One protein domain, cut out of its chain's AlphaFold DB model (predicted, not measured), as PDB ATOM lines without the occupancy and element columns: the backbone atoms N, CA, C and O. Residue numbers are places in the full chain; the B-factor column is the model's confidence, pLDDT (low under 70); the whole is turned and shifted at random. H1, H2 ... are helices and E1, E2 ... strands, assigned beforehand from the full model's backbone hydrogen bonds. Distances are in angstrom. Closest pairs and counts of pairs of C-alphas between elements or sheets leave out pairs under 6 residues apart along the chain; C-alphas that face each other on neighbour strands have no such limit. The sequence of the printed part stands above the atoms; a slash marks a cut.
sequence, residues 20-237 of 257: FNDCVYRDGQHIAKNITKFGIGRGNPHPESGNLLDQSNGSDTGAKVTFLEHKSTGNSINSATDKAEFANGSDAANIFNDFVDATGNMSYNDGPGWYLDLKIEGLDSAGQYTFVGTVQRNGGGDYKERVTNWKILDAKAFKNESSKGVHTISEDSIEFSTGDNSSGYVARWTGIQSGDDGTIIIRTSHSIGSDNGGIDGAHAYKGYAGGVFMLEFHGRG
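Overview. This is residues 20 to 237 of the 257 residues of an uncharacterized protein of Candidatus Poribacteria bacterium (UniProt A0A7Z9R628). Two strongly twisted sheets lie face to face as a sandwich, wound as a jelly roll, one long hairpin folded over both sheets in the nested antiparallel pairs E7 with E14, E8 with E13, E9 with E12 and E10 with E11. The short helix H1 packs on the five-strand sheet, and E4 and E5 form a separate small ribbon. The printed part has 218 residues, with elements in the order E1 E2 E3 E4 H1 E5 E6 E7 E8 E9 E10 E11 E12 E13 E14. The antiparallel sheets run E2 E3 E6 E13 E8 E11 E10 and E1 E14 E7 E12 E9. The class is mostly strand, with under half of the residues in named elements; the whole is compact, with a radius of gyration of the C-alphas of 15.8 A, and rounded, spanning 43 by 39 by 35 A.

Along the chain. E1, residues 20 to 22, begins at C-alpha 20 (63.588, 167.527, 67.362). E2 is 49 to 53, E3 60 to 70, 28.0 A long, and E4 78 to 80. H1, 91 to 96, is 8.6 A long. E5 is 105 to 107, E6 115 to 121, E7 127 to 134, 23.4 A long, and E8 147 to 153. E9 is 157 to 160, E10 167 to 170, E11 173 to 177, E12 187 to 193 and E13 200 to 206, 20.0 A long. E14, 228 to 236, is 25.5 A long and ends at C-alpha 236 (77.241, 165.417, 82.332).

Arrangement. In the seven-strand sheet E2 and E10 are edge strands. E2 and E3 form a hairpin, with N 52 and O 63 at 2.8 A. E13 has E6 beside it, N 116 and O 204 at 2.8 A, and E8, N 151 and O 203 at 2.8 A. E10 and E11 form a hairpin, N 167 and O 175 at 2.8 A. The facing parts of the two sheets are 8.2 A apart centre to centre, their best planes at 13 degrees; the closest C-alphas of E8 and E12 are those of Trp 150 and Ala 187, 6.6 A. In the other sheet E14 and E7 are antiparallel at 167 degrees, N 230 and O 132 at 2.8 A. H1 is on this sheet at a height of 9.3 A, only just over E7 with 3 of its C-alphas, across the strands at 79 degrees on the local plane. Every O i to N i+4 pair in H1 is within hydrogen-bond range. E4 and E5 are antiparallel, N 78 and O 107 at 2.9 A; residues 106 to 107 of E5 also pair with 224 to 225.

Size, cuts and confidence. The farthest C-alphas, of Asn 57 and Asp 211, are 47.3 A apart. The printed part has no cut. The links E1 to E2, E7 to E8 and E13 to E14 are long. Residues 72 and 237 have pLDDT under 70.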
ATOM      1  N   PHE A  20      64.582 168.334  68.061       98.75
ATOM      2  CA  PHE A  20      63.588 167.527  67.362       98.75
ATOM      3  C   PHE A  20      63.919 167.450  65.881       98.75
ATOM      4  O   PHE A  20      64.491 168.378  65.300       98.75
ATOM      5  N   ASN A  21      63.483 166.357  65.271       98.62
ATOM      6  CA  ASN A  21      63.581 166.144  63.845       98.62
ATOM      7  C   ASN A  21      62.281 165.556  63.303       98.62
ATOM      8  O   ASN A  21      61.771 164.567  63.834       98.62
ATOM      9  N   ASP A  22      61.815 166.122  62.199       97.75
ATOM     10  CA  ASP A  22      60.794 165.526  61.348       97.75
ATOM     11  C   ASP A  22      61.484 164.789  60.191       97.75
ATOM     12  O   ASP A  22      62.174 165.391  59.365       97.75
ATOM     13  N   CYS A  23      61.330 163.466  60.137       96.50
ATOM     14  CA  CYS A  23      62.039 162.615  59.181       96.50
ATOM     15  C   CYS A  23      61.466 162.668  57.758       96.50
ATOM     16  O   CYS A  23      62.036 162.085  56.834       96.50
ATOM     17  N   VAL A  24      60.307 163.295  57.580       94.44
ATOM     18  CA  VAL A  24      59.444 163.147  56.401       94.44
ATOM     19  C   VAL A  24      58.783 164.466  56.012       94.44
ATOM     20  O   VAL A  24      57.868 164.474  55.184       94.44
ATOM     21  N   TYR A  25      59.326 165.581  56.512       94.81
ATOM     22  CA  TYR A  25      58.735 166.902  56.366       94.81
ATOM     23  C   TYR A  25      58.351 167.238  54.918       94.81
ATOM     24  O   TYR A  25      59.136 167.046  53.976       94.81
ATOM     25  N   ARG A  26      57.168 167.824  54.730       91.56
ATOM     26  CA  ARG A  26      56.731 168.454  53.475       91.56
ATOM     27  C   ARG A  26      56.070 169.796  53.740       91.56
ATOM     28  O   ARG A  26      55.512 170.038  54.807       91.56
ATOM     29  N   ASP A  27      56.098 170.658  52.730       89.94
ATOM     30  CA  ASP A  27      55.436 171.955  52.808       89.94
ATOM     31  C   ASP A  27      53.943 171.795  53.122       89.94
ATOM     32  O   ASP A  27      53.233 171.011  52.489       89.94
ATOM     33  N   GLY A  28      53.479 172.555  54.116       87.44
ATOM     34  CA  GLY A  28      52.101 172.520  54.609       87.44
ATOM     35  C   GLY A  28      51.887 171.707  55.889       87.44
ATOM     36  O   GLY A  28      50.783 171.760  56.425       87.44
ATOM     37  N   GLN A  29      52.904 171.000  56.389       92.31
ATOM     38  CA  GLN A  29      52.889 170.397  57.728       92.31
ATOM     39  C   GLN A  29      53.198 171.434  58.815       92.31
ATOM     40  O   GLN A  29      53.888 172.431  58.568       92.31
ATOM     41  N   HIS A  30      52.692 171.191  60.023       94.44
ATOM     42  CA  HIS A  30      53.077 171.948  61.207       94.44
ATOM     43  C   HIS A  30      54.529 171.650  61.562       94.44
ATOM     44  O   HIS A  30      54.921 170.500  61.747       94.44
ATOM     45  N   ILE A  31      55.320 172.711  61.687       96.44
ATOM     46  CA  ILE A  31      56.691 172.629  62.169       96.44
ATOM     47  C   ILE A  31      57.048 173.912  62.914       96.44
ATOM     48  O   ILE A  31      56.907 175.027  62.400       96.44
ATOM     49  N   ALA A  32      57.510 173.765  64.149       97.69
ATOM     50  CA  ALA A  32      58.006 174.870  64.946       97.69
ATOM     51  C   ALA A  32      59.362 175.373  64.421       97.69
ATOM     52  O   ALA A  32      59.987 174.815  63.515       97.69
ATOM     53  N   LYS A  33      59.843 176.469  65.010       97.19
ATOM     54  CA  LYS A  33      61.199 176.956  64.735       97.19
ATOM     55  C   LYS A  33      62.234 175.948  65.235       97.19
ATOM     56  O   LYS A  33      62.011 175.287  66.244       97.19
ATOM     57  N   ASN A  34      63.384 175.927  64.560       98.12
ATOM     58  CA  ASN A  34      64.579 175.176  64.957       98.12
ATOM     59  C   ASN A  34      64.408 173.648  64.973       98.12
ATOM     60  O   ASN A  34      65.147 172.957  65.664       98.12
ATOM     61  N   ILE A  35      63.459 173.116  64.201       98.38
ATOM     62  CA  ILE A  35      63.303 171.674  64.005       98.38
ATOM     63  C   ILE A  35      64.058 171.248  62.745       98.38
ATOM     64  O   ILE A  35      63.921 171.874  61.687       98.38
ATOM     65  N   THR A  36      64.861 170.189  62.849       98.56
ATOM     66  CA  THR A  36      65.576 169.631  61.697       98.56
ATOM     67  C   THR A  36      64.683 168.710  60.871       98.56
ATOM     68  O   THR A  36      63.615 168.289  61.307       98.56
ATOM     69  N   LYS A  37      65.098 168.435  59.631       97.62
ATOM     70  CA  LYS A  37      64.263 167.757  58.626       97.62
ATOM     71  C   LYS A  37      64.972 166.571  57.980       97.62
ATOM     72  O   LYS A  37      64.768 166.280  56.806       97.62
ATOM     73  N   PHE A  38      65.917 165.971  58.697       98.12
ATOM     74  CA  PHE A  38      66.777 164.940  58.137       98.12
ATOM     75  C   PHE A  38      66.024 163.627  58.009       98.12
ATOM     76  O   PHE A  38      65.319 163.226  58.930       98.12
ATOM     77  N   GLY A  39      66.213 162.935  56.896       95.94
ATOM     78  CA  GLY A  39      65.547 161.667  56.632       95.94
ATOM     79  C   GLY A  39      65.989 161.078  55.307       95.94
ATOM     80  O   GLY A  39      66.830 161.646  54.610       95.94
ATOM     81  N   ILE A  40      65.427 159.932  54.942       94.12
ATOM     82  CA  ILE A  40      65.742 159.253  53.684       94.12
ATOM     83  C   ILE A  40      64.486 158.720  53.004       94.12
ATOM     84  O   ILE A  40      63.355 158.911  53.447       94.12
ATOM     85  N   GLY A  41      64.709 158.039  51.885       91.50
ATOM     86  CA  GLY A  41      63.682 157.386  51.099       91.50
ATOM     87  C   GLY A  41      63.435 158.091  49.778       91.50
ATOM     88  O   GLY A  41      63.694 159.284  49.599       91.50
ATOM     89  N   ARG A  42      62.909 157.331  48.818       90.38
ATOM     90  CA  ARG A  42      62.519 157.874  47.517       90.38
ATOM     91  C   ARG A  42      61.549 159.035  47.711       90.38
ATOM     92  O   ARG A  42      60.596 158.930  48.480       90.38
ATOM     93  N   GLY A  43      61.808 160.127  46.997       86.44
ATOM     94  CA  GLY A  43      60.994 161.337  47.059       86.44
ATOM     95  C   GLY A  43      61.236 162.219  48.286       86.44
ATOM     96  O   GLY A  43      60.513 163.203  48.426       86.44
ATOM     97  N   ASN A  44      62.206 161.904  49.155       91.75
ATOM     98  CA  ASN A  44      62.636 162.814  50.216       91.75
ATOM     99  C   ASN A  44      63.405 164.014  49.620       91.75
ATOM    100  O   ASN A  44      64.393 163.794  48.919       91.75
ATOM    101  N   PRO A  45      62.980 165.267  49.870       92.88
ATOM    102  CA  PRO A  45      63.668 166.452  49.366       92.88
ATOM    103  C   PRO A  45      64.755 166.980  50.320       92.88
ATOM    104  O   PRO A  45      65.430 167.949  49.976       92.88
ATOM    105  N   HIS A  46      64.911 166.389  51.509       95.38
ATOM    106  CA  HIS A  46      65.813 166.885  52.554       95.38
ATOM    107  C   HIS A  46      67.106 166.067  52.658       95.38
ATOM    108  O   HIS A  46      67.165 164.942  52.160       95.38
ATOM    109  N   PRO A  47      68.156 166.593  53.313       97.31
ATOM    110  CA  PRO A  47      69.381 165.835  53.543       97.31
ATOM    111  C   PRO A  47      69.160 164.591  54.418       97.31
ATOM    112  O   PRO A  47      68.325 164.586  55.319       97.31
ATOM    113  N   GLU A  48      69.981 163.566  54.210       96.81
ATOM    114  CA  GLU A  48      69.997 162.332  55.017       96.81
ATOM    115  C   GLU A  48      70.836 162.429  56.297       96.81
ATOM    116  O   GLU A  48      70.868 161.506  57.114       96.81
ATOM    117  N   SER A  49      71.545 163.544  56.468       98.56
ATOM    118  CA  SER A  49      72.459 163.762  57.578       98.56
ATOM    119  C   SER A  49      72.640 165.246  57.874       98.56
ATOM    120  O   SER A  49      72.588 166.083  56.970       98.56
ATOM    121  N   GLY A  50      72.913 165.555  59.140       98.62
ATOM    122  CA  GLY A  50      73.312 166.881  59.590       98.62
ATOM    123  C   GLY A  50      73.299 167.011  61.109       98.62
ATOM    124  O   GLY A  50      72.962 166.066  61.823       98.62
ATOM    125  N   ASN A  51      73.700 168.184  61.594       98.69
ATOM    126  CA  ASN A  51      73.691 168.487  63.021       98.69
ATOM    127  C   ASN A  51      72.289 168.883  63.478       98.69
ATOM    128  O   ASN A  51      71.596 169.652  62.807       98.69
ATOM    129  N   LEU A  52      71.890 168.356  64.629       98.81
ATOM    130  CA  LEU A  52      70.661 168.726  65.307       98.81
ATOM    131  C   LEU A  52      70.774 170.131  65.898       98.81
ATOM    132  O   LEU A  52      71.849 170.552  66.339       98.81
ATOM    133  N   LEU A  53      69.645 170.834  65.934       98.56
ATOM    134  CA  LEU A  53      69.546 172.189  66.465       98.56
ATOM    135  C   LEU A  53      68.830 172.181  67.814       98.56
ATOM    136  O   LEU A  53      67.842 171.468  67.991       98.56
ATOM    137  N   ASP A  54      69.307 173.002  68.745       98.25
ATOM    138  CA  ASP A  54      68.603 173.276  69.993       98.25
ATOM    139  C   ASP A  54      67.290 173.994  69.663       98.25
ATOM    140  O   ASP A  54      67.276 175.089  69.093       98.25
ATOM    141  N   GLN A  55      66.178 173.375  70.041       97.75
ATOM    142  CA  GLN A  55      64.834 173.858  69.769       97.75
ATOM    143  C   GLN A  55      64.631 175.289  70.299       97.75
ATOM    144  O   GLN A  55      64.003 176.116  69.632       97.75
ATOM    145  N   SER A  56      65.218 175.621  71.452       96.50
ATOM    146  CA  SER A  56      64.972 176.884  72.153       96.50
ATOM    147  C   SER A  56      65.581 178.106  71.458       96.50
ATOM    148  O   SER A  56      65.016 179.201  71.510       96.50
ATOM    149  N   ASN A  57      66.731 177.938  70.798       95.81
ATOM    150  CA  ASN A  57      67.545 179.056  70.312       95.81
ATOM    151  C   ASN A  57      68.151 178.848  68.912       95.81
ATOM    152  O   ASN A  57      68.667 179.804  68.336       95.81
ATOM    153  N   GLY A  58      68.055 177.645  68.344       97.06
ATOM    154  CA  GLY A  58      68.541 177.312  67.005       97.06
ATOM    155  C   GLY A  58      70.052 177.117  66.902       97.06
ATOM    156  O   GLY A  58      70.572 177.039  65.790       97.06
ATOM    157  N   SER A  59      70.768 177.064  68.025       97.12
ATOM    158  CA  SER A  59      72.200 176.767  68.035       97.12
ATOM    159  C   SER A  59      72.479 175.305  67.681       97.12
ATOM    160  O   SER A  59      71.650 174.421  67.893       97.12
ATOM    161  N   ASP A  60      73.660 175.062  67.114       97.38
ATOM    162  CA  ASP A  60      74.153 173.716  66.830       97.38
ATOM    163  C   ASP A  60      74.433 172.972  68.145       97.38
ATOM    164  O   ASP A  60      75.166 173.464  69.006       97.38
ATOM    165  N   THR A  61      73.850 171.784  68.293       97.19
ATOM    166  CA  THR A  61      74.010 170.937  69.486       97.19
ATOM    167  C   THR A  61      75.325 170.154  69.510       97.19
ATOM    168  O   THR A  61      75.704 169.615  70.549       97.19
ATOM    169  N   GLY A  62      76.002 170.036  68.364       96.62
ATOM    170  CA  GLY A  62      77.120 169.125  68.126       96.62
ATOM    171  C   GLY A  62      76.707 167.670  67.872       96.62
ATOM    172  O   GLY A  62      77.543 166.884  67.429       96.62
ATOM    173  N   ALA A  63      75.438 167.308  68.100       98.38
ATOM    174  CA  ALA A  63      74.923 165.974  67.820       98.38
ATOM    175  C   ALA A  63      74.580 165.848  66.330       98.38
ATOM    176  O   ALA A  63      73.650 166.487  65.834       98.38
ATOM    177  N   LYS A  64      75.320 165.003  65.611       98.75
ATOM    178  CA  LYS A  64      75.100 164.731  64.191       98.75
ATOM    179  C   LYS A  64      74.272 163.470  64.019       98.75
ATOM    180  O   LYS A  64      74.609 162.432  64.579       98.75
ATOM    181  N   VAL A  65      73.244 163.532  63.179       98.81
ATOM    182  CA  VAL A  65      72.485 162.350  62.763       98.81
ATOM    183  C   VAL A  65      72.839 161.927  61.347       98.81
ATOM    184  O   VAL A  65      73.114 162.765  60.487       98.81
ATOM    185  N   THR A  66      72.822 160.622  61.098       98.62
ATOM    186  CA  THR A  66      72.963 160.029  59.765       98.62
ATOM    187  C   THR A  66      72.002 158.856  59.644       98.62
ATOM    188  O   THR A  66      72.045 157.931  60.456       98.62
ATOM    189  N   PHE A  67      71.146 158.885  58.626       97.31
ATOM    190  CA  PHE A  67      70.249 157.781  58.307       97.31
ATOM    191  C   PHE A  67      70.928 156.792  57.362       97.31
ATOM    192  O   PHE A  67      71.402 157.168  56.293       97.31
ATOM    193  N   LEU A  68      70.958 155.520  57.750       94.62
ATOM    194  CA  LEU A  68      71.594 154.445  56.998       94.62
ATOM    195  C   LEU A  68      70.563 153.362  56.692       94.62
ATOM    196  O   LEU A  68      70.135 152.607  57.567       94.62
ATOM    197  N   GLU A  69      70.148 153.292  55.431       91.31
ATOM    198  CA  GLU A  69      69.291 152.213  54.960       91.31
ATOM    199  C   GLU A  69      70.098 150.922  54.805       91.31
ATOM    200  O   GLU A  69      71.037 150.845  54.009       91.31
ATOM    201  N   HIS A  70      69.663 149.869  55.492       89.69
ATOM    202  CA  HIS A  70      70.175 148.525  55.287       89.69
ATOM    203  C   HIS A  70      69.137 147.697  54.553       89.69
ATOM    204  O   HIS A  70      68.165 147.178  55.110       89.69
ATOM    205  N   LYS A  71      69.352 147.622  53.243       74.62
ATOM    206  CA  LYS A  71      68.465 146.929  52.330       74.62
ATOM    207  C   LYS A  71      68.570 145.417  52.506       74.62
ATOM    208  O   LYS A  71      69.655 144.844  52.439       74.62
ATOM    209  N   SER A  72      67.416 144.774  52.550       67.12
ATOM    210  CA  SER A  72      67.258 143.372  52.181       67.12
ATOM    211  C   SER A  72      66.289 143.249  51.000       67.12
ATOM    212  O   SER A  72      65.789 144.253  50.493       67.12
ATOM    213  N   THR A  73      66.091 142.034  50.484       70.81
ATOM    214  CA  THR A  73      65.326 141.736  49.256       70.81
ATOM    215  C   THR A  73      64.059 142.595  49.119       70.81
ATOM    216  O   THR A  73      63.094 142.370  49.836       70.81
ATOM    217  N   GLY A  74      64.050 143.590  48.221       70.06
ATOM    218  CA  GLY A  74      62.953 144.562  48.116       70.06
ATOM    219  C   GLY A  74      63.325 145.861  47.393       70.06
ATOM    220  O   GLY A  74      64.391 145.972  46.781       70.06
ATOM    221  N   ASN A  75      62.436 146.853  47.454       76.12
ATOM    222  CA  ASN A  75      62.725 148.226  47.022       76.12
ATOM    223  C   ASN A  75      63.326 149.024  48.179       76.12
ATOM    224  O   ASN A  75      63.151 148.642  49.331       76.12
ATOM    225  N   SER A  76      63.992 150.139  47.869       83.19
ATOM    226  CA  SER A  76      64.470 151.044  48.917       83.19
ATOM    227  C   SER A  76      63.324 151.646  49.743       83.19
ATOM    228  O   SER A  76      62.154 151.560  49.339       83.19
ATOM    229  N   ILE A  77      63.641 152.297  50.855       88.62
ATOM    230  CA  ILE A  77      62.674 153.071  51.639       88.62
ATOM    231  C   ILE A  77      61.926 154.060  50.744       88.62
ATOM    232  O   ILE A  77      62.498 154.708  49.861       88.62
ATOM    233  N   ASN A  78      60.628 154.194  50.989       89.50
ATOM    234  CA  ASN A  78      59.811 155.265  50.447       89.50
ATOM    235  C   ASN A  78      59.501 156.296  51.533       89.50
ATOM    236  O   ASN A  78      59.044 155.928  52.613       89.50
ATOM    237  N   SER A  79      59.684 157.577  51.223       90.81
ATOM    238  CA  SER A  79      59.175 158.658  52.062       90.81
ATOM    239  C   SER A  79      57.702 158.875  51.703       90.81
ATOM    240  O   SER A  79      57.382 159.182  50.553       90.81
ATOM    241  N   ALA A  80      56.801 158.653  52.657       89.75
ATOM    242  CA  ALA A  80      55.361 158.822  52.478       89.75
ATOM    243  C   ALA A  80      54.844 159.983  53.339       89.75
ATOM    244  O   ALA A  80      55.444 160.314  54.358       89.75
ATOM    245  N   THR A  81      53.746 160.612  52.915       89.88
ATOM    246  CA  THR A  81      53.256 161.901  53.449       89.88
ATOM    247  C   THR A  81      51.838 161.790  54.004       89.88
ATOM    248  O   THR A  81      51.029 162.711  53.893       89.88
ATOM    249  N   ASP A  82      51.490 160.611  54.503       91.12
ATOM    250  CA  ASP A  82      50.153 160.314  54.991       91.12
ATOM    251  C   ASP A  82      49.834 161.119  56.240       91.12
ATOM    252  O   ASP A  82      50.622 161.146  57.186       91.12
ATOM    253  N   LYS A  83      48.668 161.766  56.235       93.06
ATOM    254  CA  LYS A  83      48.202 162.552  57.374       93.06
ATOM    255  C   LYS A  83      47.866 161.647  58.542       93.06
ATOM    256  O   LYS A  83      47.139 160.660  58.396       93.06
ATOM    257  N   ALA A  84      48.359 162.045  59.699       94.38
ATOM    258  CA  ALA A  84      48.262 161.301  60.928       94.38
ATOM    259  C   ALA A  84      48.189 162.262  62.109       94.38
ATOM    260  O   ALA A  84      48.688 163.382  62.049       94.38
ATOM    261  N   GLU A  85      47.585 161.787  63.190       95.06
ATOM    262  CA  GLU A  85      47.495 162.500  64.457       95.06
ATOM    263  C   GLU A  85      47.725 161.505  65.596       95.06
ATOM    264  O   GLU A  85      47.379 160.321  65.492       95.06
ATOM    265  N   PHE A  86      48.297 161.996  66.691       95.62
ATOM    266  CA  PHE A  86      48.358 161.267  67.952       95.62
ATOM    267  C   PHE A  86      47.161 161.656  68.819       95.62
ATOM    268  O   PHE A  86      46.791 162.830  68.876       95.62
ATOM    269  N   ALA A  87      46.573 160.696  69.535       95.94
ATOM    270  CA  ALA A  87      45.500 160.994  70.477       95.94
ATOM    271  C   ALA A  87      45.951 162.021  71.531       95.94
ATOM    272  O   ALA A  87      47.036 161.904  72.107       95.94
ATOM    273  N   ASN A  88      45.098 163.007  71.820       96.25
ATOM    274  CA  ASN A  88      45.369 164.015  72.846       96.25
ATOM    275  C   ASN A  88      45.668 163.365  74.204       96.25
ATOM    276  O   ASN A  88      44.950 162.468  74.647       96.25
ATOM    277  N   GLY A  89      46.720 163.843  74.868       96.06
ATOM    278  CA  GLY A  89      47.180 163.313  76.152       96.06
ATOM    279  C   GLY A  89      48.022 162.036  76.061       96.06
ATOM    280  O   GLY A  89      48.508 161.583  77.097       96.06
ATOM    281  N   SER A  90      48.227 161.471  74.865       98.19
ATOM    282  CA  SER A  90      49.215 160.404  74.653       98.19
ATOM    283  C   SER A  90      50.645 160.901  74.868       98.19
ATOM    284  O   SER A  90      50.918 162.101  74.793       98.19
ATOM    285  N   ASP A  91      51.576 159.971  75.087       98.50
ATOM    286  CA  ASP A  91      52.996 160.305  75.216       98.50
ATOM    287  C   ASP A  91      53.507 161.041  73.974       98.50
ATOM    288  O   ASP A  91      54.145 162.083  74.105       98.50
ATOM    289  N   ALA A  92      53.187 160.545  72.774       98.12
ATOM    290  CA  ALA A  92      53.583 161.200  71.533       98.12
ATOM    291  C   ALA A  92      52.990 162.612  71.415       98.12
ATOM    292  O   ALA A  92      53.728 163.551  71.123       98.12
ATOM    293  N   ALA A  93      51.697 162.795  71.704       97.88
ATOM    294  CA  ALA A  93      51.069 164.114  71.643       97.88
ATOM    295  C   ALA A  93      51.732 165.116  72.600       97.88
ATOM    296  O   ALA A  93      52.023 166.239  72.198       97.88
ATOM    297  N   ASN A  94      52.020 164.699  73.837       98.19
ATOM    298  CA  ASN A  94      52.627 165.560  74.857       98.19
ATOM    299  C   ASN A  94      54.073 165.966  74.524       98.19
ATOM    300  O   ASN A  94      54.550 166.983  75.019       98.19
ATOM    301  N   ILE A  95      54.783 165.160  73.731       98.31
ATOM    302  CA  ILE A  95      56.179 165.415  73.354       98.31
ATOM    303  C   ILE A  95      56.265 166.207  72.051       98.31
ATOM    304  O   ILE A  95      57.124 167.074  71.930       98.31
ATOM    305  N   PHE A  96      55.415 165.894  71.069       98.06
ATOM    306  CA  PHE A  96      55.620 166.325  69.688       98.06
ATOM    307  C   PHE A  96      54.643 167.393  69.197       98.06
ATOM    308  O   PHE A  96      55.091 168.250  68.444       98.06
ATOM    309  N   ASN A  97      53.366 167.406  69.611       96.19
ATOM    310  CA  ASN A  97      52.331 168.203  68.924       96.19
ATOM    311  C   ASN A  97      52.595 169.722  68.920       96.19
ATOM    312  O   ASN A  97      52.161 170.415  67.999       96.19
ATOM    313  N   ASP A  98      53.325 170.248  69.906       96.44
ATOM    314  CA  ASP A  98      53.712 171.665  69.930       96.44
ATOM    315  C   ASP A  98      54.828 171.992  68.915       96.44
ATOM    316  O   ASP A  98      54.972 173.144  68.495       96.44
ATOM    317  N   PHE A  99      55.592 170.993  68.462       97.38
ATOM    318  CA  PHE A  99      56.799 171.160  67.647       97.38
ATOM    319  C   PHE A  99      56.682 170.625  66.218       97.38
ATOM    320  O   PHE A  99      57.215 171.245  65.301       97.38
ATOM    321  N   VAL A 100      56.024 169.485  66.029       95.00
ATOM    322  CA  VAL A 100      55.867 168.771  64.752       95.00
ATOM    323  C   VAL A 100      54.527 168.042  64.750       95.00
ATOM    324  O   VAL A 100      54.027 167.667  65.810       95.00
ATOM    325  N   ASP A 101      53.936 167.818  63.578       91.38
ATOM    326  CA  ASP A 101      52.801 166.896  63.462       91.38
ATOM    327  C   ASP A 101      53.251 165.469  63.088       91.38
ATOM    328  O   ASP A 101      54.415 165.216  62.784       91.38
ATOM    329  N   ALA A 102      52.335 164.503  63.178       92.56
ATOM    330  CA  ALA A 102      52.640 163.089  62.954       92.56
ATOM    331  C   ALA A 102      52.681 162.695  61.465       92.56
ATOM    332  O   ALA A 102      52.762 161.504  61.156       92.56
ATOM    333  N   THR A 103      52.542 163.653  60.542       93.56
ATOM    334  CA  THR A 103      52.364 163.370  59.118       93.56
ATOM    335  C   THR A 103      53.614 162.751  58.519       93.56
ATOM    336  O   THR A 103      54.701 163.319  58.519       93.56
ATOM    337  N   GLY A 104      53.400 161.630  57.843       92.12
ATOM    338  CA  GLY A 104      54.422 160.958  57.070       92.12
ATOM    339  C   GLY A 104      55.176 159.878  57.833       92.12
ATOM    340  O   GLY A 104      55.060 159.689  59.039       92.12
ATOM    341  N   ASN A 105      55.913 159.083  57.067       93.25
ATOM    342  CA  ASN A 105      56.638 157.916  57.559       93.25
ATOM    343  C   ASN A 105      57.650 157.427  56.518       93.25
ATOM    344  O   ASN A 105      57.479 157.639  55.311       93.25
ATOM    345  N   MET A 106      58.677 156.719  56.980       92.75
ATOM    346  CA  MET A 106      59.585 155.973  56.117       92.75
ATOM    347  C   MET A 106      59.083 154.533  55.973       92.75
ATOM    348  O   MET A 106      59.283 153.673  56.832       92.75
ATOM    349  N   SER A 107      58.392 154.282  54.863       88.50
ATOM    350  CA  SER A 107      57.808 152.986  54.522       88.50
ATOM    351  C   SER A 107      58.842 152.052  53.907       88.50
ATOM    352  O   SER A 107      59.424 152.361  52.862       88.50
ATOM    353  N   TYR A 108      58.992 150.871  54.497       84.69
ATOM    354  CA  TYR A 108      59.668 149.742  53.867       84.69
ATOM    355  C   TYR A 108      58.667 148.849  53.127       84.69
ATOM    356  O   TYR A 108      57.496 148.756  53.495       84.69
ATOM    357  N   ASN A 109      59.139 148.194  52.065       70.62
ATOM    358  CA  ASN A 109      58.341 147.248  51.285       70.62
ATOM    359  C   ASN A 109      58.354 145.832  51.900       70.62
ATOM    360  O   ASN A 109      59.071 145.552  52.853       70.62
ATOM    361  N   ASP A 110      57.568 144.936  51.299       75.38
ATOM    362  CA  ASP A 110      57.205 143.586  51.762       75.38
ATOM    363  C   ASP A 110      58.344 142.538  51.697       75.38
ATOM    364  O   ASP A 110      58.139 141.422  51.217       75.38
ATOM    365  N   GLY A 111      59.555 142.884  52.134       80.12
ATOM    366  CA  GLY A 111      60.748 142.040  52.034       80.12
ATOM    367  C   GLY A 111      61.383 141.692  53.386       80.12
ATOM    368  O   GLY A 111      61.452 142.557  54.252       80.12
ATOM    369  N   PRO A 112      61.881 140.462  53.609       82.50
ATOM    370  CA  PRO A 112      62.536 140.084  54.867       82.50
ATOM    371  C   PRO A 112      63.890 140.754  55.042       82.50
ATOM    372  O   PRO A 112      64.650 140.759  54.083       82.50
ATOM    373  N   GLY A 113      64.253 141.185  56.255       82.69
ATOM    374  CA  GLY A 113      65.640 141.500  56.635       82.69
ATOM    375  C   GLY A 113      66.061 142.968  56.533       82.69
ATOM    376  O   GLY A 113      67.255 143.254  56.628       82.69
ATOM    377  N   TRP A 114      65.121 143.887  56.304       89.44
ATOM    378  CA  TRP A 114      65.438 145.308  56.245       89.44
ATOM    379  C   TRP A 114      65.595 145.859  57.655       89.44
ATOM    380  O   TRP A 114      64.921 145.424  58.593       89.44
ATOM    381  N   TYR A 115      66.455 146.860  57.789       93.06
ATOM    382  CA  TYR A 115      66.473 147.731  58.953       93.06
ATOM    383  C   TYR A 115      66.968 149.131  58.571       93.06
ATOM    384  O   TYR A 115      67.620 149.328  57.539       93.06
ATOM    385  N   LEU A 116      66.613 150.114  59.391       94.56
ATOM    386  CA  LEU A 116      67.108 151.485  59.336       94.56
ATOM    387  C   LEU A 116      67.956 151.731  60.566       94.56
ATOM    388  O   LEU A 116      67.449 151.558  61.675       94.56
ATOM    389  N   ASP A 117      69.171 152.222  60.375       97.44
ATOM    390  CA  ASP A 117      69.968 152.757  61.470       97.44
ATOM    391  C   ASP A 117      69.923 154.285  61.429       97.44
ATOM    392  O   ASP A 117      70.329 154.916  60.454       97.44
ATOM    393  N   LEU A 118      69.426 154.887  62.508       98.62
ATOM    394  CA  LEU A 118      69.677 156.282  62.838       98.62
ATOM    395  C   LEU A 118      70.945 156.318  63.688       98.62
ATOM    396  O   LEU A 118      70.910 156.031  64.886       98.62
ATOM    397  N   LYS A 119      72.070 156.649  63.057       98.69
ATOM    398  CA  LYS A 119      73.336 156.847  63.757       98.69
ATOM    399  C   LYS A 119      73.370 158.257  64.333       98.69
ATOM    400  O   LYS A 119      73.159 159.217  63.592       98.69
ATOM    401  N   ILE A 120      73.648 158.373  65.626       98.81
ATOM    402  CA  ILE A 120      73.788 159.647  66.333       98.81
ATOM    403  C   ILE A 120      75.225 159.731  66.846       98.81
ATOM    404  O   ILE A 120      75.647 158.893  67.637       98.81
ATOM    405  N   GLU A 121      75.968 160.723  66.370       98.75
ATOM    406  CA  GLU A 121      77.399 160.919  66.616       98.75
ATOM    407  C   GLU A 121      77.665 162.286  67.256       98.75
ATOM    408  O   GLU A 121      76.814 163.177  67.236       98.75
ATOM    409  N   GLY A 122      78.878 162.477  67.780       97.56
ATOM    410  CA  GLY A 122      79.284 163.745  68.395       97.56
ATOM    411  C   GLY A 122      78.714 163.951  69.799       97.56
ATOM    412  O   GLY A 122      78.780 165.057  70.334       97.56
ATOM    413  N   LEU A 123      78.167 162.894  70.409       97.56
ATOM    414  CA  LEU A 123      77.684 162.933  71.781       97.56
ATOM    415  C   LEU A 123      78.861 163.032  72.757       97.56
ATOM    416  O   LEU A 123      79.917 162.424  72.572       97.56
ATOM    417  N   ASP A 124      78.667 163.783  73.834       95.00
ATOM    418  CA  ASP A 124      79.577 163.785  74.969       95.00
ATOM    419  C   ASP A 124      79.464 162.430  75.675       95.00
ATOM    420  O   ASP A 124      78.436 162.114  76.273       95.00
ATOM    421  N   SER A 125      80.528 161.632  75.643       93.25
ATOM    422  CA  SER A 125      80.539 160.297  76.250       93.25
ATOM    423  C   SER A 125      80.463 160.300  77.783       93.25
ATOM    424  O   SER A 125      80.208 159.256  78.387       93.25
ATOM    425  N   ALA A 126      80.639 161.459  78.431       91.12
ATOM    426  CA  ALA A 126      80.342 161.668  79.851       91.12
ATOM    427  C   ALA A 126      78.932 162.248  80.095       91.12
ATOM    428  O   ALA A 126      78.529 162.455  81.246       91.12
ATOM    429  N   GLY A 127      78.207 162.550  79.021       92.62
ATOM    430  CA  GLY A 127      76.857 163.084  78.997       92.62
ATOM    431  C   GLY A 127      75.777 162.068  79.347       92.62
ATOM    432  O   GLY A 127      76.011 160.860  79.354       92.62
ATOM    433  N   GLN A 128      74.581 162.574  79.638       95.94
ATOM    434  CA  GLN A 128      73.363 161.773  79.695       95.94
ATOM    435  C   GLN A 128      72.334 162.305  78.710       95.94
ATOM    436  O   GLN A 128      72.095 163.513  78.643       95.94
ATOM    437  N   TYR A 129      71.711 161.387  77.980       98.25
ATOM    438  CA  TYR A 129      70.747 161.715  76.944       98.25
ATOM    439  C   TYR A 129      69.414 160.997  77.146       98.25
ATOM    440  O   TYR A 129      69.338 159.938  77.773       98.25
ATOM    441  N   THR A 130      68.365 161.576  76.573       98.75
ATOM    442  CA  THR A 130      67.082 160.911  76.357       98.75
ATOM    443  C   THR A 130      66.778 160.902  74.868       98.75
ATOM    444  O   THR A 130      66.820 161.947  74.225       98.75
ATOM    445  N   PHE A 131      66.462 159.726  74.330       98.88
ATOM    446  CA  PHE A 131      65.947 159.566  72.974       98.88
ATOM    447  C   PHE A 131      64.468 159.196  73.033       98.88
ATOM    448  O   PHE A 131      64.076 158.332  73.822       98.88
ATOM    449  N   VAL A 132      63.667 159.811  72.166       98.88
ATOM    450  CA  VAL A 132      62.271 159.433  71.931       98.88
ATOM    451  C   VAL A 132      62.016 159.360  70.432       98.88
ATOM    452  O   VAL A 132      62.315 160.311  69.720       98.88
ATOM    453  N   GLY A 133      61.416 158.272  69.951       98.44
ATOM    454  CA  GLY A 133      61.044 158.108  68.544       98.44
ATOM    455  C   GLY A 133      59.649 157.520  68.381       98.44
ATOM    456  O   GLY A 133      59.213 156.695  69.187       98.44
ATOM    457  N   THR A 134      58.934 157.946  67.339       98.12
ATOM    458  CA  THR A 134      57.627 157.376  67.004       98.12
ATOM    459  C   THR A 134      57.254 157.559  65.532       98.12
ATOM    460  O   THR A 134      57.872 158.328  64.789       98.12
ATOM    461  N   VAL A 135      56.236 156.807  65.116       96.44
ATOM    462  CA  VAL A 135      55.586 156.861  63.807       96.44
ATOM    463  C   VAL A 135      54.098 156.580  64.004       96.44
ATOM    464  O   VAL A 135      53.738 155.689  64.779       96.44
ATOM    465  N   GLN A 136      53.247 157.289  63.265       95.12
ATOM    466  CA  GLN A 136      51.854 156.915  63.051       95.12
ATOM    467  C   GLN A 136      51.537 157.011  61.560       95.12
ATOM    468  O   GLN A 136      51.461 158.091  60.993       95.12
ATOM    469  N   ARG A 137      51.337 155.867  60.910       93.69
ATOM    470  CA  ARG A 137      50.975 155.805  59.489       93.69
ATOM    471  C   ARG A 137      49.512 156.160  59.225       93.69
ATOM    472  O   ARG A 137      49.177 156.491  58.085       93.69
ATOM    473  N   ASN A 138      48.653 156.027  60.238       93.44
ATOM    474  CA  ASN A 138      47.202 156.177  60.124       93.44
ATOM    475  C   ASN A 138      46.582 155.238  59.065       93.44
ATOM    476  O   ASN A 138      45.733 155.634  58.270       93.44
ATOM    477  N   GLY A 139      47.044 153.983  59.017       90.81
ATOM    478  CA  GLY A 139      46.529 152.967  58.091       90.81
ATOM    479  C   GLY A 139      45.205 152.327  58.532       90.81
ATOM    480  O   GLY A 139      44.578 151.612  57.753       90.81
ATOM    481  N   GLY A 140      44.765 152.593  59.765       88.94
ATOM    482  CA  GLY A 140      43.568 152.002  60.358       88.94
ATOM    483  C   GLY A 140      43.769 150.556  60.821       88.94
ATOM    484  O   GLY A 140      44.887 150.050  60.895       88.94
ATOM    485  N   GLY A 141      42.661 149.879  61.143       83.81
ATOM    486  CA  GLY A 141      42.680 148.557  61.781       83.81
ATOM    487  C   GLY A 141      43.444 147.477  61.005       83.81
ATOM    488  O   GLY A 141      44.111 146.656  61.628       83.81
ATOM    489  N   ASP A 142      43.416 147.538  59.672       87.25
ATOM    490  CA  ASP A 142      44.098 146.598  58.768       87.25
ATOM    491  C   ASP A 142      45.621 146.804  58.697       87.25
ATOM    492  O   ASP A 142      46.292 146.178  57.883       87.25
ATOM    493  N   TYR A 143      46.156 147.756  59.467       93.25
ATOM    494  CA  TYR A 143      47.584 148.053  59.556       93.25
ATOM    495  C   TYR A 143      48.123 147.818  60.971       93.25
ATOM    496  O   TYR A 143      49.294 148.098  61.237       93.25
ATOM    497  N   LYS A 144      47.309 147.277  61.888       94.31
ATOM    498  CA  LYS A 144      47.742 146.964  63.258       94.31
ATOM    499  C   LYS A 144      48.899 145.971  63.284       94.31
ATOM    500  O   LYS A 144      49.775 146.088  64.136       94.31
ATOM    501  N   GLU A 145      48.970 145.070  62.311       94.69
ATOM    502  CA  GLU A 145      50.055 144.103  62.157       94.69
ATOM    503  C   GLU A 145      51.372 144.716  61.651       94.69
ATOM    504  O   GLU A 145      52.394 144.030  61.614       94.69
ATOM    505  N   ARG A 146      51.383 145.990  61.236       94.81
ATOM    506  CA  ARG A 146      52.590 146.717  60.813       94.81
ATOM    507  C   ARG A 146      53.367 147.173  62.042       94.81
ATOM    508  O   ARG A 146      53.338 148.341  62.436       94.81
ATOM    509  N   VAL A 147      54.021 146.212  62.672       95.88
ATOM    510  CA  VAL A 147      54.792 146.402  63.896       95.88
ATOM    511  C   VAL A 147      56.236 146.732  63.546       95.88
ATOM    512  O   VAL A 147      56.868 146.045  62.740       95.88
ATOM    513  N   THR A 148      56.753 147.775  64.188       96.56
ATOM    514  CA  THR A 148      58.166 148.147  64.109       96.56
ATOM    515  C   THR A 148      58.855 147.734  65.399       96.56
ATOM    516  O   THR A 148      58.408 148.105  66.486       96.56
ATOM    517  N   ASN A 149      59.958 147.001  65.269       97.44
ATOM    518  CA  ASN A 149      60.912 146.813  66.349       97.44
ATOM    519  C   ASN A 149      61.817 148.040  66.422       97.44
ATOM    520  O   ASN A 149      62.385 148.441  65.407       97.44
ATOM    521  N   TRP A 150      61.940 148.628  67.605       98.56
ATOM    522  CA  TRP A 150      62.871 149.709  67.898       98.56
ATOM    523  C   TRP A 150      63.944 149.180  68.830       98.56
ATOM    524  O   TRP A 150      63.628 148.525  69.827       98.56
ATOM    525  N   LYS A 151      65.203 149.495  68.533       98.56
ATOM    526  CA  LYS A 151      66.337 149.027  69.315       98.56
ATOM    527  C   LYS A 151      67.383 150.115  69.518       98.56
ATOM    528  O   LYS A 151      67.741 150.794  68.561       98.56
ATOM    529  N   ILE A 152      67.905 150.244  70.734       98.81
ATOM    530  CA  ILE A 152      69.106 151.040  71.011       98.81
ATOM    531  C   ILE A 152      70.346 150.143  70.964       98.81
ATOM    532  O   ILE A 152      70.357 149.040  71.506       98.81
ATOM    533  N   LEU A 153      71.389 150.603  70.282       98.69
ATOM    534  CA  LEU A 153      72.665 149.912  70.112       98.69
ATOM    535  C   LEU A 153      73.817 150.864  70.455       98.69
ATOM    536  O   LEU A 153      73.660 152.088  70.428       98.69
ATOM    537  N   ASP A 154      74.974 150.287  70.774       97.69
ATOM    538  CA  ASP A 154      76.251 150.970  71.042       97.69
ATOM    539  C   ASP A 154      76.251 151.983  72.207       97.69
ATOM    540  O   ASP A 154      77.263 152.621  72.496       97.69
ATOM    541  N   ALA A 155      75.150 152.076  72.953       97.81
ATOM    542  CA  ALA A 155      75.087 152.789  74.219       97.81
ATOM    543  C   ALA A 155      75.684 151.941  75.357       97.81
ATOM    544  O   ALA A 155      75.405 150.749  75.484       97.81
ATOM    545  N   LYS A 156      76.479 152.569  76.228       97.19
ATOM    546  CA  LYS A 156      77.071 151.921  77.414       97.19
ATOM    547  C   LYS A 156      76.071 151.716  78.542       97.19
ATOM    548  O   LYS A 156      76.195 150.776  79.322       97.19
ATOM    549  N   ALA A 157      75.138 152.648  78.662       97.19
ATOM    550  CA  ALA A 157      74.085 152.632  79.656       97.19
ATOM    551  C   ALA A 157      72.852 153.303  79.064       97.19
ATOM    552  O   ALA A 157      72.976 154.239  78.278       97.19
ATOM    553  N   PHE A 158      71.683 152.805  79.434       98.44
ATOM    554  CA  PHE A 158      70.377 153.356  79.103       98.44
ATOM    555  C   PHE A 158      69.342 152.682  80.000       98.44
ATOM    556  O   PHE A 158      69.600 151.623  80.577       98.44
ATOM    557  N   LYS A 159      68.166 153.294  80.091       98.56
ATOM    558  CA  LYS A 159      66.988 152.703  80.716       98.56
ATOM    559  C   LYS A 159      65.792 152.824  79.787       98.56
ATOM    560  O   LYS A 159      65.527 153.913  79.275       98.56
ATOM    561  N   ASN A 160      65.075 151.728  79.590       98.62
ATOM    562  CA  ASN A 160      63.825 151.706  78.852       98.62
ATOM    563  C   ASN A 160      62.729 152.413  79.654       98.62
ATOM    564  O   ASN A 160      62.393 152.012  80.765       98.62
ATOM    565  N   GLU A 161      62.175 153.469  79.073       98.62
ATOM    566  CA  GLU A 161      61.060 154.247  79.629       98.62
ATOM    567  C   GLU A 161      60.010 154.507  78.534       98.62
ATOM    568  O   GLU A 161      59.359 155.559  78.496       98.62
ATOM    569  N   SER A 162      59.907 153.564  77.589       98.81
ATOM    570  CA  SER A 162      58.937 153.582  76.491       98.81
ATOM    571  C   SER A 162      57.506 153.603  77.019       98.81
ATOM    572  O   SER A 162      57.245 153.248  78.171       98.81
ATOM    573  N   SER A 163      56.562 154.018  76.172       98.69
ATOM    574  CA  SER A 163      55.164 154.160  76.578       98.69
ATOM    575  C   SER A 163      54.609 152.909  77.247       98.69
ATOM    576  O   SER A 163      54.816 151.783  76.793       98.69
ATOM    577  N   LYS A 164      53.795 153.104  78.284       97.62
ATOM    578  CA  LYS A 164      53.021 152.002  78.853       97.62
ATOM    579  C   LYS A 164      52.106 151.415  77.771       97.62
ATOM    580  O   LYS A 164      51.259 152.125  77.237       97.62
ATOM    581  N   GLY A 165      52.244 150.119  77.503       95.56
ATOM    582  CA  GLY A 165      51.453 149.404  76.494       95.56
ATOM    583  C   GLY A 165      52.236 148.998  75.246       95.56
ATOM    584  O   GLY A 165      51.711 148.211  74.463       95.56
ATOM    585  N   VAL A 166      53.483 149.456  75.077       98.25
ATOM    586  CA  VAL A 166      54.387 148.829  74.100       98.25
ATOM    587  C   VAL A 166      54.733 147.408  74.540       98.25
ATOM    588  O   VAL A 166      54.706 147.079  75.729       98.25
ATOM    589  N   HIS A 167      55.088 146.566  73.577       98.50
ATOM    590  CA  HIS A 167      55.596 145.230  73.840       98.50
ATOM    591  C   HIS A 167      57.097 145.293  74.106       98.50
ATOM    592  O   HIS A 167      57.880 145.631  73.218       98.50
ATOM    593  N   THR A 168      57.514 144.997  75.333       98.31
ATOM    594  CA  THR A 168      58.933 144.978  75.702       98.31
ATOM    595  C   THR A 168      59.521 143.600  75.436       98.31
ATOM    596  O   THR A 168      59.118 142.624  76.064       98.31
ATOM    597  N   ILE A 169      60.508 143.535  74.545       98.25
ATOM    598  CA  ILE A 169      61.293 142.318  74.294       98.25
ATOM    599  C   ILE A 169      62.443 142.244  75.299       98.25
ATOM    600  O   ILE A 169      62.701 141.207  75.904       98.25
ATOM    601  N   SER A 170      63.122 143.373  75.489       98.38
ATOM    602  CA  SER A 170      64.269 143.532  76.378       98.38
ATOM    603  C   SER A 170      64.467 145.011  76.722       98.38
ATOM    604  O   SER A 170      63.791 145.891  76.187       98.38
ATOM    605  N   GLU A 171      65.410 145.317  77.616       98.50
ATOM    606  CA  GLU A 171      65.723 146.706  77.982       98.50
ATOM    607  C   GLU A 171      66.114 147.548  76.754       98.50
ATOM    608  O   GLU A 171      65.777 148.724  76.646       98.50
ATOM    609  N   ASP A 172      66.790 146.938  75.784       98.69
ATOM    610  CA  ASP A 172      67.250 147.592  74.564       98.69
ATOM    611  C   ASP A 172      66.253 147.517  73.405       98.69
ATOM    612  O   ASP A 172      66.497 148.180  72.404       98.69
ATOM    613  N   SER A 173      65.157 146.749  73.501       98.69
ATOM    614  CA  SER A 173      64.265 146.483  72.363       98.69
ATOM    615  C   SER A 173      62.779 146.447  72.725       98.69
ATOM    616  O   SER A 173      62.346 145.751  73.648       98.69
ATOM    617  N   ILE A 174      61.981 147.181  71.950       98.62
ATOM    618  CA  ILE A 174      60.524 147.274  72.098       98.62
ATOM    619  C   ILE A 174      59.823 147.189  70.745       98.62
ATOM    620  O   ILE A 174      60.401 147.499  69.704       98.62
ATOM    621  N   GLU A 175      58.546 146.829  70.773       98.31
ATOM    622  CA  GLU A 175      57.669 146.754  69.612       98.31
ATOM    623  C   GLU A 175      56.334 147.445  69.864       98.31
ATOM    624  O   GLU A 175      55.742 147.351  70.938       98.31
ATOM    625  N   PHE A 176      55.829 148.120  68.838       98.00
ATOM    626  CA  PHE A 176      54.440 148.557  68.757       98.00
ATOM    627  C   PHE A 176      54.043 148.733  67.290       98.00
ATOM    628  O   PHE A 176      54.895 148.825  66.399       98.00
ATOM    629  N   SER A 177      52.734 148.758  67.025       97.00
ATOM    630  CA  SER A 177      52.234 149.042  65.681       97.00
ATOM    631  C   SER A 177      52.547 150.482  65.307       97.00
ATOM    632  O   SER A 177      52.108 151.398  65.990       97.00
ATOM    633  N   THR A 178      53.277 150.681  64.216       95.88
ATOM    634  CA  THR A 178      53.481 151.999  63.595       95.88
ATOM    635  C   THR A 178      52.522 152.224  62.426       95.88
ATOM    636  O   THR A 178      52.382 153.349  61.945       95.88
ATOM    637  N   GLY A 179      51.834 151.165  61.978       95.44
ATOM    638  CA  GLY A 179      50.741 151.235  61.010       95.44
ATOM    639  C   GLY A 179      49.465 151.860  61.567       95.44
ATOM    640  O   GLY A 179      48.795 152.619  60.865       95.44
ATOM    641  N   ASP A 180      49.163 151.561  62.831       95.38
ATOM    642  CA  ASP A 180      48.076 152.161  63.605       95.38
ATOM    643  C   ASP A 180      48.539 152.452  65.041       95.38
ATOM    644  O   ASP A 180      48.280 151.706  65.984       95.38
ATOM    645  N   ASN A 181      49.242 153.571  65.191       96.38
ATOM    646  CA  ASN A 181      49.698 154.140  66.454       96.38
ATOM    647  C   ASN A 181      48.857 155.352  66.895       96.38
ATOM    648  O   ASN A 181      49.383 156.364  67.362       96.38
ATOM    649  N   SER A 182      47.535 155.292  66.733       94.62
ATOM    650  CA  SER A 182      46.645 156.397  67.134       94.62
ATOM    651  C   SER A 182      46.695 156.654  68.645       94.62
ATOM    652  O   SER A 182      46.493 157.777  69.096       94.62
ATOM    653  N   SER A 183      47.057 155.627  69.421       96.06
ATOM    654  CA  SER A 183      47.303 155.711  70.865       96.06
ATOM    655  C   SER A 183      48.543 156.534  71.238       96.06
ATOM    656  O   SER A 183      48.706 156.858  72.411       96.06
ATOM    657  N   GLY A 184      49.400 156.887  70.272       97.38
ATOM    658  CA  GLY A 184      50.560 157.754  70.481       97.38
ATOM    659  C   GLY A 184      51.657 157.123  71.337       97.38
ATOM    660  O   GLY A 184      52.229 157.796  72.196       97.38
ATOM    661  N   TYR A 185      51.945 155.838  71.120       98.50
ATOM    662  CA  TYR A 185      53.069 155.164  71.762       98.50
ATOM    663  C   TYR A 185      54.404 155.687  71.237       98.50
ATOM    664  O   TYR A 185      54.533 156.028  70.057       98.50
ATOM    665  N   VAL A 186      55.413 155.715  72.106       98.81
ATOM    666  CA  VAL A 186      56.784 156.095  71.761       98.81
ATOM    667  C   VAL A 186      57.785 155.041  72.225       98.81
ATOM    668  O   VAL A 186      57.644 154.458  73.304       98.81
ATOM    669  N   ALA A 187      58.834 154.848  71.426       98.81
ATOM    670  CA  ALA A 187      60.073 154.237  71.884       98.81
ATOM    671  C   ALA A 187      60.838 155.289  72.695       98.81
ATOM    672  O   ALA A 187      61.061 156.388  72.182       98.81
ATOM    673  N   ARG A 188      61.231 154.989  73.936       98.88
ATOM    674  CA  ARG A 188      61.998 155.917  74.773       98.88
ATOM    675  C   ARG A 188      63.083 155.200  75.559       98.88
ATOM    676  O   ARG A 188      62.814 154.250  76.294       98.88
ATOM    677  N   TRP A 189      64.280 155.769  75.491       98.88
ATOM    678  CA  TRP A 189      65.383 155.434  76.382       98.88
ATOM    679  C   TRP A 189      65.896 156.694  77.065       98.88
ATOM    680  O   TRP A 189      66.072 157.729  76.427       98.88
ATOM    681  N   THR A 190      66.122 156.600  78.371       98.56
ATOM    682  CA  THR A 190      66.622 157.690  79.218       98.56
ATOM    683  C   THR A 190      67.966 157.315  79.827       98.56
ATOM    684  O   THR A 190      68.371 156.149  79.791       98.56
ATOM    685  N   GLY A 191      68.671 158.305  80.383       96.31
ATOM    686  CA  GLY A 191      69.972 158.087  81.021       96.31
ATOM    687  C   GLY A 191      71.006 157.488  80.066       96.31
ATOM    688  O   GLY A 191      71.902 156.771  80.507       96.31
ATOM    689  N   ILE A 192      70.852 157.744  78.763       98.38
ATOM    690  CA  ILE A 192      71.702 157.177  77.726       98.38
ATOM    691  C   ILE A 192      73.109 157.743  77.891       98.38
ATOM    692  O   ILE A 192      73.297 158.958  77.870       98.38
ATOM    693  N   GLN A 193      74.090 156.857  78.003       97.44
ATOM    694  CA  GLN A 193      75.505 157.172  77.865       97.44
ATOM    695  C   GLN A 193      75.999 156.540  76.571       97.44
ATOM    696  O   GLN A 193      75.876 155.325  76.389       97.44
ATOM    697  N   SER A 194      76.542 157.355  75.672       96.81
ATOM    698  CA  SER A 194      77.059 156.875  74.391       96.81
ATOM    699  C   SER A 194      78.279 155.965  74.559       96.81
ATOM    700  O   SER A 194      78.885 155.883  75.637       96.81
ATOM    701  N   GLY A 195      78.697 155.337  73.460       93.19
ATOM    702  CA  GLY A 195      80.030 154.756  73.330       93.19
ATOM    703  C   GLY A 195      81.146 155.764  73.649       93.19
ATOM    704  O   GLY A 195      80.925 156.978  73.717       93.19
ATOM    705  N   ASP A 196      82.369 155.263  73.872       93.75
ATOM    706  CA  ASP A 196      83.562 156.109  74.088       93.75
ATOM    707  C   ASP A 196      83.840 157.043  72.904       93.75
ATOM    708  O   ASP A 196      84.420 158.113  73.081       93.75
ATOM    709  N   ASP A 197      83.399 156.642  71.716       96.19
ATOM    710  CA  ASP A 197      83.476 157.379  70.460       96.19
ATOM    711  C   ASP A 197      82.377 158.445  70.298       96.19
ATOM    712  O   ASP A 197      82.358 159.150  69.291       96.19
ATOM    713  N   GLY A 198      81.474 158.589  71.276       97.75
ATOM    714  CA  GLY A 198      80.374 159.550  71.206       97.75
ATOM    715  C   GLY A 198      79.219 159.099  70.309       97.75
ATOM    716  O   GLY A 198      78.476 159.953  69.821       97.75
ATOM    717  N   THR A 199      79.074 157.789  70.073       98.50
ATOM    718  CA  THR A 199      78.053 157.227  69.178       98.50
ATOM    719  C   THR A 199      76.974 156.451  69.933       98.50
ATOM    720  O   THR A 199      77.256 155.753  70.909       98.50
ATOM    721  N   ILE A 200      75.734 156.540  69.445       98.75
ATOM    722  CA  ILE A 200      74.680 155.531  69.639       98.75
ATOM    723  C   ILE A 200      73.983 155.258  68.303       98.75
ATOM    724  O   ILE A 200      74.030 156.083  67.385       98.75
ATOM    725  N   ILE A 201      73.291 154.125  68.201       98.81
ATOM    726  CA  ILE A 201      72.441 153.810  67.049       98.81
ATOM    727  C   ILE A 201      71.032 153.490  67.539       98.81
ATOM    728  O   ILE A 201      70.852 152.676  68.443       98.81
ATOM    729  N   ILE A 202      70.032 154.101  66.906       98.75
ATOM    730  CA  ILE A 202      68.639 153.671  67.018       98.75
ATOM    731  C   ILE A 202      68.286 152.897  65.758       98.75
ATOM    732  O   ILE A 202      68.202 153.463  64.668       98.75
ATOM    733  N   ARG A 203      68.082 151.593  65.912       98.31
ATOM    734  CA  ARG A 203      67.675 150.705  64.832       98.31
ATOM    735  C   ARG A 203      66.164 150.560  64.813       98.31
ATOM    736  O   ARG A 203      65.551 150.315  65.849       98.31
ATOM    737  N   THR A 204      65.579 150.641  63.625       96.44
ATOM    738  CA  THR A 204      64.203 150.194  63.390       96.44
ATOM    739  C   THR A 204      64.163 149.079  62.361       96.44
ATOM    740  O   THR A 204      64.863 149.134  61.353       96.44
ATOM    741  N   SER A 205      63.354 148.059  62.612       94.62
ATOM    742  CA  SER A 205      63.116 146.946  61.689       94.62
ATOM    743  C   SER A 205      61.651 146.521  61.742       94.62
ATOM    744  O   SER A 205      60.867 147.038  62.540       94.62
ATOM    745  N   HIS A 206      61.267 145.544  60.925       92.62
ATOM    746  CA  HIS A 206      60.031 144.804  61.171       92.62
ATOM    747  C   HIS A 206      60.097 144.082  62.532       92.62
ATOM    748  O   HIS A 206      61.180 143.943  63.114       92.62
ATOM    749  N   SER A 207      58.947 143.614  63.026       94.56
ATOM    750  CA  SER A 207      58.882 142.796  64.245       94.56
ATOM    751  C   SER A 207      59.823 141.588  64.178       94.56
ATOM    752  O   SER A 207      60.021 141.001  63.108       94.56
ATOM    753  N   ILE A 208      60.361 141.183  65.328       94.81
ATOM    754  CA  ILE A 208      61.154 139.956  65.471       94.81
ATOM    755  C   ILE A 208      60.297 138.685  65.362       94.81
ATOM    756  O   ILE A 208      60.841 137.589  65.242       94.81
ATOM    757  N   GLY A 209      58.969 138.827  65.351       94.94
ATOM    758  CA  GLY A 209      58.009 137.735  65.221       94.94
ATOM    759  C   GLY A 209      57.749 136.997  66.533       94.94
ATOM    760  O   GLY A 209      58.624 136.883  67.393       94.94
ATOM    761  N   SER A 210      56.528 136.477  66.664       95.19
ATOM    762  CA  SER A 210      56.038 135.741  67.844       95.19
ATOM    763  C   SER A 210      56.961 134.609  68.303       95.19
ATOM    764  O   SER A 210      57.266 134.514  69.489       95.19
ATOM    765  N   ASP A 211      57.505 133.823  67.369       95.06
ATOM    766  CA  ASP A 211      58.440 132.727  67.672       95.06
ATOM    767  C   ASP A 211      59.724 133.196  68.386       95.06
ATOM    768  O   ASP A 211      60.365 132.412  69.084       95.06
ATOM    769  N   ASN A 212      60.092 134.475  68.250       95.50
ATOM    770  CA  ASN A 212      61.245 135.086  68.919       95.50
ATOM    771  C   ASN A 212      60.837 135.999  70.089       95.50
ATOM    772  O   ASN A 212      61.661 136.760  70.593       95.50
ATOM    773  N   GLY A 213      59.575 135.941  70.522       95.94
ATOM    774  CA  GLY A 213      59.036 136.770  71.596       95.94
ATOM    775  C   GLY A 213      58.589 138.164  71.157       95.94
ATOM    776  O   GLY A 213      58.418 139.021  72.017       95.94
ATOM    777  N   GLY A 214      58.415 138.412  69.854       96.75
ATOM    778  CA  GLY A 214      57.779 139.622  69.322       96.75
ATOM    779  C   GLY A 214      56.250 139.586  69.428       96.75
ATOM    780  O   GLY A 214      55.672 138.629  69.940       96.75
ATOM    781  N   ILE A 215      55.581 140.627  68.931       96.69
ATOM    782  CA  ILE A 215      54.111 140.721  68.967       96.69
ATOM    783  C   ILE A 215      53.451 139.638  68.091       96.69
ATOM    784  O   ILE A 215      53.768 139.484  66.907       96.69
ATOM    785  N   ASP A 216      52.459 138.942  68.650       95.69
ATOM    786  CA  ASP A 216      51.632 137.973  67.925       95.69
ATOM    787  C   ASP A 216      50.857 138.618  66.770       95.69
ATOM    788  O   ASP A 216      50.245 139.679  66.901       95.69
ATOM    789  N   GLY A 217      50.858 137.946  65.617       93.62
ATOM    790  CA  GLY A 217      50.157 138.411  64.420       93.62
ATOM    791  C   GLY A 217      50.831 139.579  63.696       93.62
ATOM    792  O   GLY A 217      50.294 140.026  62.685       93.62
ATOM    793  N   ALA A 218      51.997 140.052  64.152       94.94
ATOM    794  CA  ALA A 218      52.790 141.028  63.414       94.94
ATOM    795  C   ALA A 218      53.170 140.494  62.024       94.94
ATOM    796  O   ALA A 218      53.542 139.331  61.850       94.94
ATOM    797  N   HIS A 219      53.106 141.358  61.014       93.19
ATOM    798  CA  HIS A 219      53.520 140.992  59.669       93.19
ATOM    799  C   HIS A 219      55.035 140.814  59.628       93.19
ATOM    800  O   HIS A 219      55.782 141.733  59.953       93.19
ATOM    801  N   ALA A 220      55.485 139.664  59.125       89.25
ATOM    802  CA  ALA A 220      56.888 139.255  59.171       89.25
ATOM    803  C   ALA A 220      57.869 140.266  58.550       89.25
ATOM    804  O   ALA A 220      59.037 140.280  58.913       89.25
ATOM    805  N   TYR A 221      57.406 141.084  57.598       88.75
ATOM    806  CA  TYR A 221      58.268 141.943  56.774       88.75
ATOM    807  C   TYR A 221      57.872 143.416  56.740       88.75
ATOM    808  O   TYR A 221      58.508 144.189  56.031       88.75
ATOM    809  N   LYS A 222      56.794 143.821  57.419       89.88
ATOM    810  CA  LYS A 222      56.243 145.168  57.228       89.88
ATOM    811  C   LYS A 222      56.165 145.941  58.528       89.88
ATOM    812  O   LYS A 222      55.655 145.447  59.523       89.88
ATOM    813  N   GLY A 223      56.599 147.185  58.437       90.75
ATOM    814  CA  GLY A 223      56.603 148.183  59.487       90.75
ATOM    815  C   GLY A 223      57.018 149.518  58.882       90.75
ATOM    816  O   GLY A 223      57.386 149.598  57.704       90.75
ATOM    817  N   TYR A 224      56.947 150.561  59.691       92.50
ATOM    818  CA  TYR A 224      57.342 151.905  59.301       92.50
ATOM    819  C   TYR A 224      58.482 152.361  60.199       92.50
ATOM    820  O   TYR A 224      58.389 152.301  61.427       92.50
ATOM    821  N   ALA A 225      59.570 152.785  59.575       85.12
ATOM    822  CA  ALA A 225      60.645 153.472  60.261       85.12
ATOM    823  C   ALA A 225      60.360 154.977  60.294       85.12
ATOM    824  O   ALA A 225      59.421 155.435  59.645       85.12
ATOM    825  N   GLY A 226      61.183 155.700  61.059       74.06
ATOM    826  CA  GLY A 226      61.164 157.144  61.332       74.06
ATOM    827  C   GLY A 226      60.011 158.000  60.778       74.06
ATOM    828  O   GLY A 226      59.758 158.075  59.578       74.06
ATOM    829  N   GLY A 227      59.373 158.721  61.698       91.00
ATOM    830  CA  GLY A 227      58.386 159.766  61.442       91.00
ATOM    831  C   GLY A 227      58.864 161.036  62.126       91.00
ATOM    832  O   GLY A 227      59.303 161.967  61.464       91.00
ATOM    833  N   VAL A 228      58.926 160.999  63.458       97.38
ATOM    834  CA  VAL A 228      59.503 162.076  64.271       97.38
ATOM    835  C   VAL A 228      60.379 161.506  65.385       97.38
ATOM    836  O   VAL A 228      60.143 160.392  65.872       97.38
ATOM    837  N   PHE A 229      61.399 162.258  65.794       98.69
ATOM    838  CA  PHE A 229      62.179 161.932  66.987       98.69
ATOM    839  C   PHE A 229      62.631 163.173  67.757       98.69
ATOM    840  O   PHE A 229      62.684 164.282  67.223       98.69
ATOM    841  N   MET A 230      62.978 162.948  69.022       98.75
ATOM    842  CA  MET A 230      63.574 163.906  69.941       98.75
ATOM    843  C   MET A 230      64.868 163.322  70.515       98.75
ATOM    844  O   MET A 230      64.918 162.144  70.880       98.75
ATOM    845  N   LEU A 231      65.890 164.163  70.634       98.81
ATOM    846  CA  LEU A 231      67.082 163.901  71.430       98.81
ATOM    847  C   LEU A 231      67.258 165.044  72.428       98.81
ATOM    848  O   LEU A 231      67.230 166.211  72.053       98.81
ATOM    849  N   GLU A 232      67.457 164.712  73.694       98.50
ATOM    850  CA  GLU A 232      67.658 165.687  74.761       98.50
ATOM    851  C   GLU A 232      68.946 165.388  75.516       98.50
ATOM    852  O   GLU A 232      69.210 164.237  75.867       98.50
ATOM    853  N   PHE A 233      69.723 166.431  75.795       97.56
ATOM    854  CA  PHE A 233      70.923 166.382  76.614       97.56
ATOM    855  C   PHE A 233      70.658 166.938  78.011       97.56
ATOM    856  O   PHE A 233      70.253 168.088  78.174       97.56
ATOM    857  N   HIS A 234      70.971 166.133  79.025       94.12
ATOM    858  CA  HIS A 234      70.751 166.437  80.444       94.12
ATOM    859  C   HIS A 234      72.007 166.970  81.149       94.12
ATOM    860  O   HIS A 234      72.021 167.129  82.372       94.12
ATOM    861  N   GLY A 235      73.083 167.211  80.395       89.19
ATOM    862  CA  GLY A 235      74.393 167.534  80.944       89.19
ATOM    863  C   GLY A 235      75.222 166.288  81.256       89.19
ATOM    864  O   GLY A 235      74.817 165.142  81.043       89.19
ATOM    865  N   ARG A 236      76.428 166.507  81.783       86.62
ATOM    866  CA  ARG A 236      77.241 165.417  82.332       86.62
ATOM    867  C   ARG A 236      76.628 164.977  83.650       86.62
ATOM    868  O   ARG A 236      76.512 165.786  84.571       86.62
ATOM    869  N   GLY A 237      76.302 163.691  83.770       65.06
ATOM    870  CA  GLY A 237      75.987 163.122  85.076       65.06
ATOM    871  C   GLY A 237      77.148 163.424  86.018       65.06
ATOM    872  O   GLY A 237      78.309 163.249  85.634       65.06
TER     873      GLY A 237